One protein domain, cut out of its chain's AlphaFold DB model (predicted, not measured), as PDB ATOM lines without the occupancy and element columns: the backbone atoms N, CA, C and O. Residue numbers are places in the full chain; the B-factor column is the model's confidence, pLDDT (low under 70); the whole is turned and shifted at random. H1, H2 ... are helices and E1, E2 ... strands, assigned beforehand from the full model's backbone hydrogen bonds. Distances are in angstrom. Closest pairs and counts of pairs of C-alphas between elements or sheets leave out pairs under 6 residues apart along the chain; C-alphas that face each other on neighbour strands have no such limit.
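This is residues 92 to 166 of the 247 residues of an uncharacterized protein of Dehalococcoidia bacterium (UniProt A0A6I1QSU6). A five-stranded sheet, curled like part of a barrel, wraps round one helix, H1, in its hollow; the short helix H2 is at one end of the long axis, with the turn between E2 and E3 at the other. The printed part has 75 residues, with two named helices and five named strands in the chain order H1 E1 H2 E2 E3 E4 E5. The sheet is mixed, in the order E1 E2 E3 E4 E5, with E1 and E2 parallel and the other neighbours antiparallel, and the class is mixed, helices and strands. The whole is compact, with a radius of gyration of the C-alphas of 11.8 A, and its outline is elongated, spanning 36 by 20 by 20 A.

In the sheet, E1 is residues 106 to 109, E2 is 122 to 130 and 23.7 A long, E3 is 133 to 140 and 22.7 A long, E4 is 147 to 154 and 21.4 A long, and E5 is 157 to 165 and 24.2 A long. E2 bends by 51 degrees at residue 127. E5 ends with C-alpha 165 at (41.835, 45.591, -20.050). H1, residues 92 to 101, is 14.2 A long and begins with C-alpha 92 at (26.430, 48.315, -28.728). H2 is residues 115 to 118.

The sheet is strongly twisted, and its edge strands are E1 and E5. E2 E3 E4 E5 form a meander, each strand the antiparallel neighbour of the one before, and each successive pair is a hairpin. N 125 and O 137 of E2 and E3 are 2.8 A apart, within hydrogen-bond range, as are N 136 and O 149 of E3 and E4, at 2.9 A, and N 150 and O 162 of E4 and E5, at 2.9 A. Between the parallel E1 and E2, N 107 and O 122 are within hydrogen-bond range at 2.8 A. E1, H2 and E2 form a strand-helix-strand unit, two parallel neighbour strands with a helix between, and its crossover is right-handed. H1 is on one face of the sheet, making two layers, and the sheet curls round it. Its closest C-alphas to E1 are those of Gly 96 and Phe 106, 5.4 A apart, and to E5 those of Ala 94 and Val 159, 5.5 A apart. H2 only grazes the sheet, with its residues 117 to 118, and is apart from H1. In H1 every O i to N i+4 pair is within hydrogen-bond range; H2 is too short for such a pair.

The two C-alphas farthest apart are those of Glu 116 and Gly 131, at 37.3 A. The printed part has no cut and no long link; the link from E3 to E4 is short, and the others are tight. The mean pLDDT of the printed part is 91.8, and one residue, Ala 166, is under 70.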
ATOM      1  N   ILE A  92      26.115  47.055 -29.413       96.50
ATOM      2  CA  ILE A  92      26.430  48.315 -28.728       96.50
ATOM      3  C   ILE A  92      25.372  48.695 -27.679       96.50
ATOM      4  O   ILE A  92      25.732  49.201 -26.619       96.50
ATOM      5  N   ASP A  93      24.093  48.351 -27.891       96.31
ATOM      6  CA  ASP A  93      23.063  48.499 -26.848       96.31
ATOM      7  C   ASP A  93      23.400  47.659 -25.607       96.31
ATOM      8  O   ASP A  93      23.085  48.050 -24.483       96.31
ATOM      9  N   ALA A  94      24.027  46.488 -25.792       97.12
ATOM     10  CA  ALA A  94      24.443  45.643 -24.676       97.12
ATOM     11  C   ALA A  94      25.564  46.302 -23.862       97.12
ATOM     12  O   ALA A  94      25.512  46.261 -22.634       97.12
ATOM     13  N   VAL A  95      26.525  46.949 -24.534       97.31
ATOM     14  CA  VAL A  95      27.583  47.742 -23.885       97.31
ATOM     15  C   VAL A  95      26.974  48.900 -23.099       97.31
ATOM     16  O   VAL A  95      27.233  49.025 -21.903       97.31
ATOM     17  N   GLY A  96      26.105  49.693 -23.733       96.56
ATOM     18  CA  GLY A  96      25.467  50.837 -23.084       96.56
ATOM     19  C   GLY A  96      24.674  50.447 -21.842       96.56
ATOM     20  O   GLY A  96      24.875  51.015 -20.773       96.56
ATOM     21  N   ARG A  97      23.859  49.392 -21.937       95.38
ATOM     22  CA  ARG A  97      23.100  48.885 -20.785       95.38
ATOM     23  C   ARG A  97      23.983  48.366 -19.665       95.38
ATOM     24  O   ARG A  97      23.609  48.499 -18.504       95.38
ATOM     25  N   PHE A  98      25.108  47.736 -19.990       95.94
ATOM     26  CA  PHE A  98      26.044  47.274 -18.975       95.94
ATOM     27  C   PHE A  98      26.666  48.463 -18.228       95.94
ATOM     28  O   PHE A  98      26.654  48.484 -17.003       95.94
ATOM     29  N   ILE A  99      27.121  49.489 -18.951       96.00
ATOM     30  CA  ILE A  99      27.669  50.733 -18.381       96.00
ATOM     31  C   ILE A  99      26.631  51.433 -17.488       96.00
ATOM     32  O   ILE A  99      26.932  51.813 -16.355       96.00
ATOM     33  N   GLU A 100      25.384  51.532 -17.945       95.38
ATOM     34  CA  GLU A 100      24.279  52.107 -17.168       95.38
ATOM     35  C   GLU A 100      23.961  51.308 -15.897       95.38
ATOM     36  O   GLU A 100      23.659  51.893 -14.856       95.38
ATOM     37  N   GLN A 101      24.074  49.975 -15.932       95.06
ATOM     38  CA  GLN A 101      23.924  49.128 -14.740       95.06
ATOM     39  C   GLN A 101      25.028  49.365 -13.703       95.06
ATOM     40  O   GLN A 101      24.783  49.190 -12.509       95.06
ATOM     41  N   LEU A 102      26.213  49.808 -14.133       92.94
ATOM     42  CA  LEU A 102      27.292  50.253 -13.246       92.94
ATOM     43  C   LEU A 102      27.067  51.672 -12.688       92.94
ATOM     44  O   LEU A 102      27.918  52.194 -11.965       92.94
ATOM     45  N   GLY A 103      25.942  52.315 -13.015       93.31
ATOM     46  CA  GLY A 103      25.634  53.687 -12.612       93.31
ATOM     47  C   GLY A 103      26.403  54.749 -13.400       93.31
ATOM     48  O   GLY A 103      26.450  55.901 -12.974       93.31
ATOM     49  N   GLN A 104      27.015  54.371 -14.524       95.50
ATOM     50  CA  GLN A 104      27.698  55.287 -15.434       95.50
ATOM     51  C   GLN A 104      26.751  55.722 -16.560       95.50
ATOM     52  O   GLN A 104      25.758  55.060 -16.846       95.50
ATOM     53  N   GLN A 105      27.046  56.844 -17.213       95.69
ATOM     54  CA  GLN A 105      26.286  57.293 -18.384       95.69
ATOM     55  C   GLN A 105      26.982  56.842 -19.666       95.69
ATOM     56  O   GLN A 105      28.205  56.939 -19.758       95.69
ATOM     57  N   PHE A 106      26.214  56.396 -20.659       97.12
ATOM     58  CA  PHE A 106      26.731  55.994 -21.964       97.12
ATOM     59  C   PHE A 106      26.310  56.987 -23.051       97.12
ATOM     60  O   PHE A 106      25.147  57.369 -23.136       97.12
ATOM     61  N   ALA A 107      27.265  57.404 -23.878       97.00
ATOM     62  CA  ALA A 107      27.089  58.363 -24.964       97.00
ATOM     63  C   ALA A 107      26.899  57.698 -26.338       97.00
ATOM     64  O   ALA A 107      26.601  58.386 -27.305       97.00
ATOM     65  N   GLY A 108      27.064  56.372 -26.444       96.69
ATOM     66  CA  GLY A 108      27.016  55.665 -27.727       96.69
ATOM     67  C   GLY A 108      28.398  55.469 -28.369       96.69
ATOM     68  O   GLY A 108      29.403  55.342 -27.654       96.69
ATOM     69  N   PRO A 109      28.468  55.383 -29.711       97.12
ATOM     70  CA  PRO A 109      29.730  55.318 -30.443       97.12
ATOM     71  C   PRO A 109      30.596  56.554 -30.181       97.12
ATOM     72  O   PRO A 109      30.120  57.677 -30.314       97.12
ATOM     73  N   CYS A 110      31.885  56.380 -29.867       94.50
ATOM     74  CA  CYS A 110      32.767  57.517 -29.558       94.50
ATOM     75  C   CYS A 110      32.857  58.553 -30.694       94.50
ATOM     76  O   CYS A 110      33.008  59.742 -30.429       94.50
ATOM     77  N   GLU A 111      32.750  58.116 -31.949       93.56
ATOM     78  CA  GLU A 111      32.796  58.975 -33.141       93.56
ATOM     79  C   GLU A 111      31.577  59.894 -33.313       93.56
ATOM     80  O   GLU A 111      31.652  60.865 -34.064       93.56
ATOM     81  N   GLU A 112      30.482  59.621 -32.600       96.12
ATOM     82  CA  GLU A 112      29.258  60.429 -32.618       96.12
ATOM     83  C   GLU A 112      29.185  61.419 -31.442       96.12
ATOM     84  O   GLU A 112      28.282  62.252 -31.394       96.12
ATOM     85  N   THR A 113      30.136  61.354 -30.503       94.81
ATOM     86  CA  THR A 113      30.097  62.150 -29.267       94.81
ATOM     87  C   THR A 113      30.523  63.602 -29.461       94.81
ATOM     88  O   THR A 113      31.389  63.925 -30.280       94.81
ATOM     89  N   THR A 114      29.947  64.497 -28.655       95.44
ATOM     90  CA  THR A 114      30.252  65.934 -28.666       95.44
ATOM     91  C   THR A 114      30.694  66.439 -27.293       95.44
ATOM     92  O   THR A 114      30.210  65.994 -26.253       95.44
ATOM     93  N   LEU A 115      31.641  67.384 -27.269       91.62
ATOM     94  CA  LEU A 115      32.175  67.930 -26.013       91.62
ATOM     95  C   LEU A 115      31.087  68.590 -25.154       91.62
ATOM     96  O   LEU A 115      31.147  68.523 -23.929       91.62
ATOM     97  N   GLU A 116      30.103  69.226 -25.791       92.88
ATOM     98  CA  GLU A 116      29.046  69.975 -25.108       92.88
ATOM     99  C   GLU A 116      28.074  69.058 -24.357       92.88
ATOM    100  O   GLU A 116      27.662  69.389 -23.246       92.88
ATOM    101  N   GLU A 117      27.732  67.902 -24.930       93.62
ATOM    102  CA  GLU A 117      26.685  67.031 -24.388       93.62
ATOM    103  C   GLU A 117      27.232  65.808 -23.648       93.62
ATOM    104  O   GLU A 117      26.567  65.298 -22.742       93.62
ATOM    105  N   ASP A 118      28.426  65.328 -24.012       96.12
ATOM    106  CA  ASP A 118      28.896  63.997 -23.616       96.12
ATOM    107  C   ASP A 118      30.062  63.993 -22.634       96.12
ATOM    108  O   ASP A 118      30.482  62.926 -22.195       96.12
ATOM    109  N   THR A 119      30.544  65.165 -22.219       92.62
ATOM    110  CA  THR A 119      31.601  65.265 -21.206       92.62
ATOM    111  C   THR A 119      31.236  64.483 -19.938       92.62
ATOM    112  O   THR A 119      30.205  64.717 -19.309       92.62
ATOM    113  N   GLY A 120      32.124  63.568 -19.534       88.12
ATOM    114  CA  GLY A 120      31.959  62.742 -18.335       88.12
ATOM    115  C   GLY A 120      31.113  61.482 -18.534       88.12
ATOM    116  O   GLY A 120      30.858  60.772 -17.560       88.12
ATOM    117  N   LYS A 121      30.689  61.181 -19.766       96.00
ATOM    118  CA  LYS A 121      30.061  59.905 -20.129       96.00
ATOM    119  C   LYS A 121      31.115  58.906 -20.615       96.00
ATOM    120  O   LYS A 121      32.279  59.244 -20.815       96.00
ATOM    121  N   PHE A 122      30.697  57.666 -20.827       96.56
ATOM    122  CA  PHE A 122      31.473  56.628 -21.501       96.56
ATOM    123  C   PHE A 122      31.020  56.481 -22.948       96.56
ATOM    124  O   PHE A 122      29.845  56.661 -23.251       96.56
ATOM    125  N   CYS A 123      31.924  56.094 -23.836       97.19
ATOM    126  CA  CYS A 123      31.610  55.764 -25.219       97.19
ATOM    127  C   CYS A 123      32.301  54.459 -25.630       97.19
ATOM    128  O   CYS A 123      33.154  53.940 -24.905       97.19
ATOM    129  N   ALA A 124      31.905  53.909 -26.778       96.31
ATOM    130  CA  ALA A 124      32.467  52.670 -27.304       96.31
ATOM    131  C   ALA A 124      32.967  52.815 -28.750       96.31
ATOM    132  O   ALA A 124      32.372  53.524 -29.557       96.31
ATOM    133  N   ILE A 125      34.035  52.098 -29.095       92.25
ATOM    134  CA  ILE A 125      34.558  51.947 -30.460       92.25
ATOM    135  C   ILE A 125      34.533  50.462 -30.804       92.25
ATOM    136  O   ILE A 125      35.175  49.665 -30.117       92.25
ATOM    137  N   GLU A 126      33.837  50.062 -31.867       92.19
ATOM    138  CA  GLU A 126      33.908  48.675 -32.331       92.19
ATOM    139  C   GLU A 126      35.326  48.368 -32.839       92.19
ATOM    140  O   GLU A 126      35.858  49.048 -33.716       92.19
ATOM    141  N   ARG A 127      35.967  47.342 -32.273       88.88
ATOM    142  CA  ARG A 127      37.301  46.885 -32.700       88.88
ATOM    143  C   ARG A 127      37.234  45.796 -33.754       88.88
ATOM    144  O   ARG A 127      38.165  45.646 -34.542       88.88
ATOM    145  N   GLY A 128      36.135  45.057 -33.775       80.25
ATOM    146  CA  GLY A 128      35.856  44.054 -34.783       80.25
ATOM    147  C   GLY A 128      35.030  42.904 -34.237       80.25
ATOM    148  O   GLY A 128      34.700  42.833 -33.052       80.25
ATOM    149  N   THR A 129      34.724  41.976 -35.135       85.12
ATOM    150  CA  THR A 129      33.935  40.783 -34.846       85.12
ATOM    151  C   THR A 129      34.731  39.537 -35.223       85.12
ATOM    152  O   THR A 129      35.282  39.453 -36.321       85.12
ATOM    153  N   SER A 130      34.774  38.555 -34.323       75.12
ATOM    154  CA  SER A 130      35.394  37.247 -34.537       75.12
ATOM    155  C   SER A 130      34.437  36.144 -34.094       75.12
ATOM    156  O   SER A 130      33.973  36.114 -32.955       75.12
ATOM    157  N   GLY A 131      34.108  35.227 -35.005       88.12
ATOM    158  CA  GLY A 131      33.130  34.173 -34.732       88.12
ATOM    159  C   GLY A 131      31.757  34.745 -34.366       88.12
ATOM    160  O   GLY A 131      31.125  35.412 -35.181       88.12
ATOM    161  N   ASN A 132      31.288  34.453 -33.153       90.38
ATOM    162  CA  ASN A 132      30.029  34.957 -32.601       90.38
ATOM    163  C   ASN A 132      30.236  36.070 -31.560       90.38
ATOM    164  O   ASN A 132      29.354  36.283 -30.734       90.38
ATOM    165  N   GLN A 133      31.383  36.745 -31.558       90.94
ATOM    166  CA  GLN A 133      31.713  37.758 -30.563       90.94
ATOM    167  C   GLN A 133      32.186  39.049 -31.236       90.94
ATOM    168  O   GLN A 133      32.969  39.011 -32.184       90.94
ATOM    169  N   THR A 134      31.723  40.186 -30.731       91.62
ATOM    170  CA  THR A 134      32.128  41.529 -31.153       91.62
ATOM    171  C   THR A 134      32.842  42.205 -29.994       91.62
ATOM    172  O   THR A 134      32.333  42.207 -28.875       91.62
ATOM    173  N   ALA A 135      34.021  42.764 -30.246       91.62
ATOM    174  CA  ALA A 135      34.807  43.465 -29.239       91.62
ATOM    175  C   ALA A 135      34.613  44.980 -29.366       91.62
ATOM    176  O   ALA A 135      34.741  45.541 -30.459       91.62
ATOM    177  N   PHE A 136      34.364  45.647 -28.240       94.12
ATOM    178  CA  PHE A 136      34.259  47.100 -28.140       94.12
ATOM    179  C   PHE A 136      35.329  47.649 -27.211       94.12
ATOM    180  O   PHE A 136      35.455  47.213 -26.077       94.12
ATOM    181  N   ALA A 137      36.067  48.643 -27.677       91.00
ATOM    182  CA  ALA A 137      36.905  49.489 -26.849       91.00
ATOM    183  C   ALA A 137      36.025  50.498 -26.112       91.00
ATOM    184  O   ALA A 137      35.370  51.303 -26.766       91.00
ATOM    185  N   VAL A 138      36.015  50.458 -24.784       94.12
ATOM    186  CA  VAL A 138      35.178  51.294 -23.923       94.12
ATOM    187  C   VAL A 138      36.044  52.164 -23.012       94.12
ATOM    188  O   VAL A 138      37.049  51.716 -22.458       94.12
ATOM    189  N   GLY A 139      35.648  53.425 -22.857       92.19
ATOM    190  CA  GLY A 139      36.290  54.370 -21.949       92.19
ATOM    191  C   GLY A 139      35.520  55.687 -21.852       92.19
ATOM    192  O   GLY A 139      34.499  55.850 -22.531       92.19
ATOM    193  N   PRO A 140      35.977  56.626 -21.007       92.31
ATOM    194  CA  PRO A 140      35.377  57.947 -20.921       92.31
ATOM    195  C   PRO A 140      35.497  58.688 -22.256       92.31
ATOM    196  O   PRO A 140      36.513  58.606 -22.950       92.31
ATOM    197  N   THR A 141      34.475  59.459 -22.604       91.06
ATOM    198  CA  THR A 141      34.491  60.341 -23.776       91.06
ATOM    199  C   THR A 141      35.694  61.277 -23.731       91.06
ATOM    200  O   THR A 141      36.018  61.818 -22.669       91.06
ATOM    201  N   PHE A 142      36.332  61.499 -24.881       86.44
ATOM    202  CA  PHE A 142      37.497  62.388 -25.028       86.44
ATOM    203  C   PHE A 142      38.707  62.010 -24.154       86.44
ATOM    204  O   PHE A 142      39.589  62.836 -23.935       86.44
ATOM    205  N   SER A 143      38.752  60.771 -23.661       83.25
ATOM    206  CA  SER A 143      39.863  60.201 -22.898       83.25
ATOM    207  C   SER A 143      40.374  58.928 -23.570       83.25
ATOM    208  O   SER A 143      39.854  58.492 -24.601       83.25
ATOM    209  N   GLU A 144      41.412  58.326 -22.996       76.12
ATOM    210  CA  GLU A 144      41.895  57.029 -23.455       76.12
ATOM    211  C   GLU A 144      40.888  55.915 -23.141       76.12
ATOM    212  O   GLU A 144      40.215  55.911 -22.109       76.12
ATOM    213  N   ILE A 145      40.804  54.953 -24.057       80.25
ATOM    214  CA  ILE A 145      40.042  53.723 -23.868       80.25
ATOM    215  C   ILE A 145      40.803  52.821 -22.902       80.25
ATOM    216  O   ILE A 145      41.964  52.496 -23.146       80.25
ATOM    217  N   THR A 146      40.122  52.344 -21.866       77.44
ATOM    218  CA  THR A 146      40.736  51.545 -20.798       77.44
ATOM    219  C   THR A 146      40.334  50.072 -20.832       77.44
ATOM    220  O   THR A 146      41.047  49.235 -20.284       77.44
ATOM    221  N   GLU A 147      39.220  49.723 -21.482       88.38
ATOM    222  CA  GLU A 147      38.631  48.381 -21.402       88.38
ATOM    223  C   GLU A 147      38.180  47.848 -22.775       88.38
ATOM    224  O   GLU A 147      37.782  48.607 -23.659       88.38
ATOM    225  N   LEU A 148      38.241  46.529 -22.962       89.25
ATOM    226  CA  LEU A 148      37.609  45.788 -24.051       89.25
ATOM    227  C   LEU A 148      36.404  45.015 -23.526       89.25
ATOM    228  O   LEU A 148      36.523  44.188 -22.627       89.25
ATOM    229  N   TYR A 149      35.249  45.258 -24.126       94.75
ATOM    230  CA  TYR A 149      33.993  44.597 -23.812       94.75
ATOM    231  C   TYR A 149      33.717  43.601 -24.918       94.75
ATOM    232  O   TYR A 149      33.532  43.977 -26.077       94.75
ATOM    233  N   PHE A 150      33.671  42.327 -24.559       93.38
ATOM    234  CA  PHE A 150      33.388  41.260 -25.497       93.38
ATOM    235  C   PHE A 150      31.909  40.921 -25.436       93.38
ATOM    236  O   PHE A 150      31.401  40.425 -24.434       93.38
ATOM    237  N   VAL A 151      31.202  41.202 -26.521       97.06
ATOM    238  CA  VAL A 151      29.752  41.063 -26.617       97.06
ATOM    239  C   VAL A 151      29.418  39.864 -27.484       97.06
ATOM    240  O   VAL A 151      29.959  39.719 -28.577       97.06
ATOM    241  N   ARG A 152      28.501  39.009 -27.034       96.12
ATOM    242  CA  ARG A 152      28.041  37.848 -27.808       96.12
ATOM    243  C   ARG A 152      26.514  37.780 -27.865       96.12
ATOM    244  O   ARG A 152      25.848  38.312 -26.974       96.12
ATOM    245  N   PRO A 153      25.926  37.122 -28.879       96.38
ATOM    246  CA  PRO A 153      24.493  36.916 -28.931       96.38
ATOM    247  C   PRO A 153      24.060  35.891 -27.873       96.38
ATOM    248  O   PRO A 153      24.685  34.839 -27.702       96.38
ATOM    249  N   GLU A 154      22.960  36.181 -27.186       94.75
ATOM    250  CA  GLU A 154      22.323  35.303 -26.206       94.75
ATOM    251  C   GLU A 154      20.814  35.574 -26.134       94.75
ATOM    252  O   GLU A 154      20.374  36.719 -26.096       94.75
ATOM    253  N   GLY A 155      19.996  34.514 -26.126       88.31
ATOM    254  CA  GLY A 155      18.557  34.631 -25.847       88.31
ATOM    255  C   GLY A 155      17.755  35.515 -26.813       88.31
ATOM    256  O   GLY A 155      16.691  36.001 -26.441       88.31
ATOM    257  N   GLY A 156      18.245  35.739 -28.038       90.50
ATOM    258  CA  GLY A 156      17.619  36.645 -29.012       90.50
ATOM    259  C   GLY A 156      18.039  38.114 -28.885       90.50
ATOM    260  O   GLY A 156      17.476  38.954 -29.580       90.50
ATOM    261  N   GLY A 157      19.023  38.419 -28.037       93.94
ATOM    262  CA  GLY A 157      19.697  39.713 -27.974       93.94
ATOM    263  C   GLY A 157      21.203  39.557 -27.807       93.94
ATOM    264  O   GLY A 157      21.774  38.541 -28.201       93.94
ATOM    265  N   PHE A 158      21.837  40.561 -27.215       96.75
ATOM    266  CA  PHE A 158      23.274  40.603 -26.964       96.75
ATOM    267  C   PHE A 158      23.566  40.785 -25.474       96.75
ATOM    268  O   PHE A 158      22.816  41.452 -24.759       96.75
ATOM    269  N   VAL A 159      24.664  40.191 -25.014       96.00
ATOM    270  CA  VAL A 159      25.162  40.320 -23.641       96.00
ATOM    271  C   VAL A 159      26.661  40.588 -23.662       96.00
ATOM    272  O   VAL A 159      27.372  40.052 -24.516       96.00
ATOM    273  N   VAL A 160      27.138  41.404 -22.721       96.44
ATOM    274  CA  VAL A 160      28.571  41.494 -22.416       96.44
ATOM    275  C   VAL A 160      28.962  40.180 -21.739       96.44
ATOM    276  O   VAL A 160      28.447  39.851 -20.674       96.44
ATOM    277  N   ASP A 161      29.803  39.399 -22.407       94.06
ATOM    278  CA  ASP A 161      30.255  38.078 -21.967       94.06
ATOM    279  C   ASP A 161      31.385  38.195 -20.944       94.06
ATOM    280  O   ASP A 161      31.317  37.620 -19.861       94.06
ATOM    281  N   HIS A 162      32.409  38.978 -21.284       91.88
ATOM    282  CA  HIS A 162      33.530  39.281 -20.409       91.88
ATOM    283  C   HIS A 162      34.159  40.632 -20.776       91.88
ATOM    284  O   HIS A 162      33.913  41.183 -21.854       91.88
ATOM    285  N   ILE A 163      34.943  41.167 -19.841       91.62
ATOM    286  CA  ILE A 163      35.666  42.431 -19.979       91.62
ATOM    287  C   ILE A 163      37.142  42.141 -19.759       91.62
ATOM    288  O   ILE A 163      37.504  41.451 -18.804       91.62
ATOM    289  N   GLU A 164      37.978  42.682 -20.631       84.38
ATOM    290  CA  GLU A 164      39.429  42.653 -20.489       84.38
ATOM    291  C   GLU A 164      39.960  44.087 -20.443       84.38
ATOM    292  O   GLU A 164      39.321  44.998 -20.969       84.38
ATOM    293  N   PRO A 165      41.131  44.333 -19.845       75.06
ATOM    294  CA  PRO A 165      41.835  45.591 -20.050       75.06
ATOM    295  C   PRO A 165      42.073  45.800 -21.549       75.06
ATOM    296  O   PRO A 165      42.465  44.860 -22.246       75.06
ATOM    297  N   ALA A 166      41.841  47.008 -22.065       66.06
ATOM    298  CA  ALA A 166      42.111  47.246 -23.475       66.06
ATOM    299  C   ALA A 166      43.612  47.088 -23.768       66.06
ATOM    300  O   ALA A 166      44.426  47.650 -23.033       66.06
TER     301      ALA A 166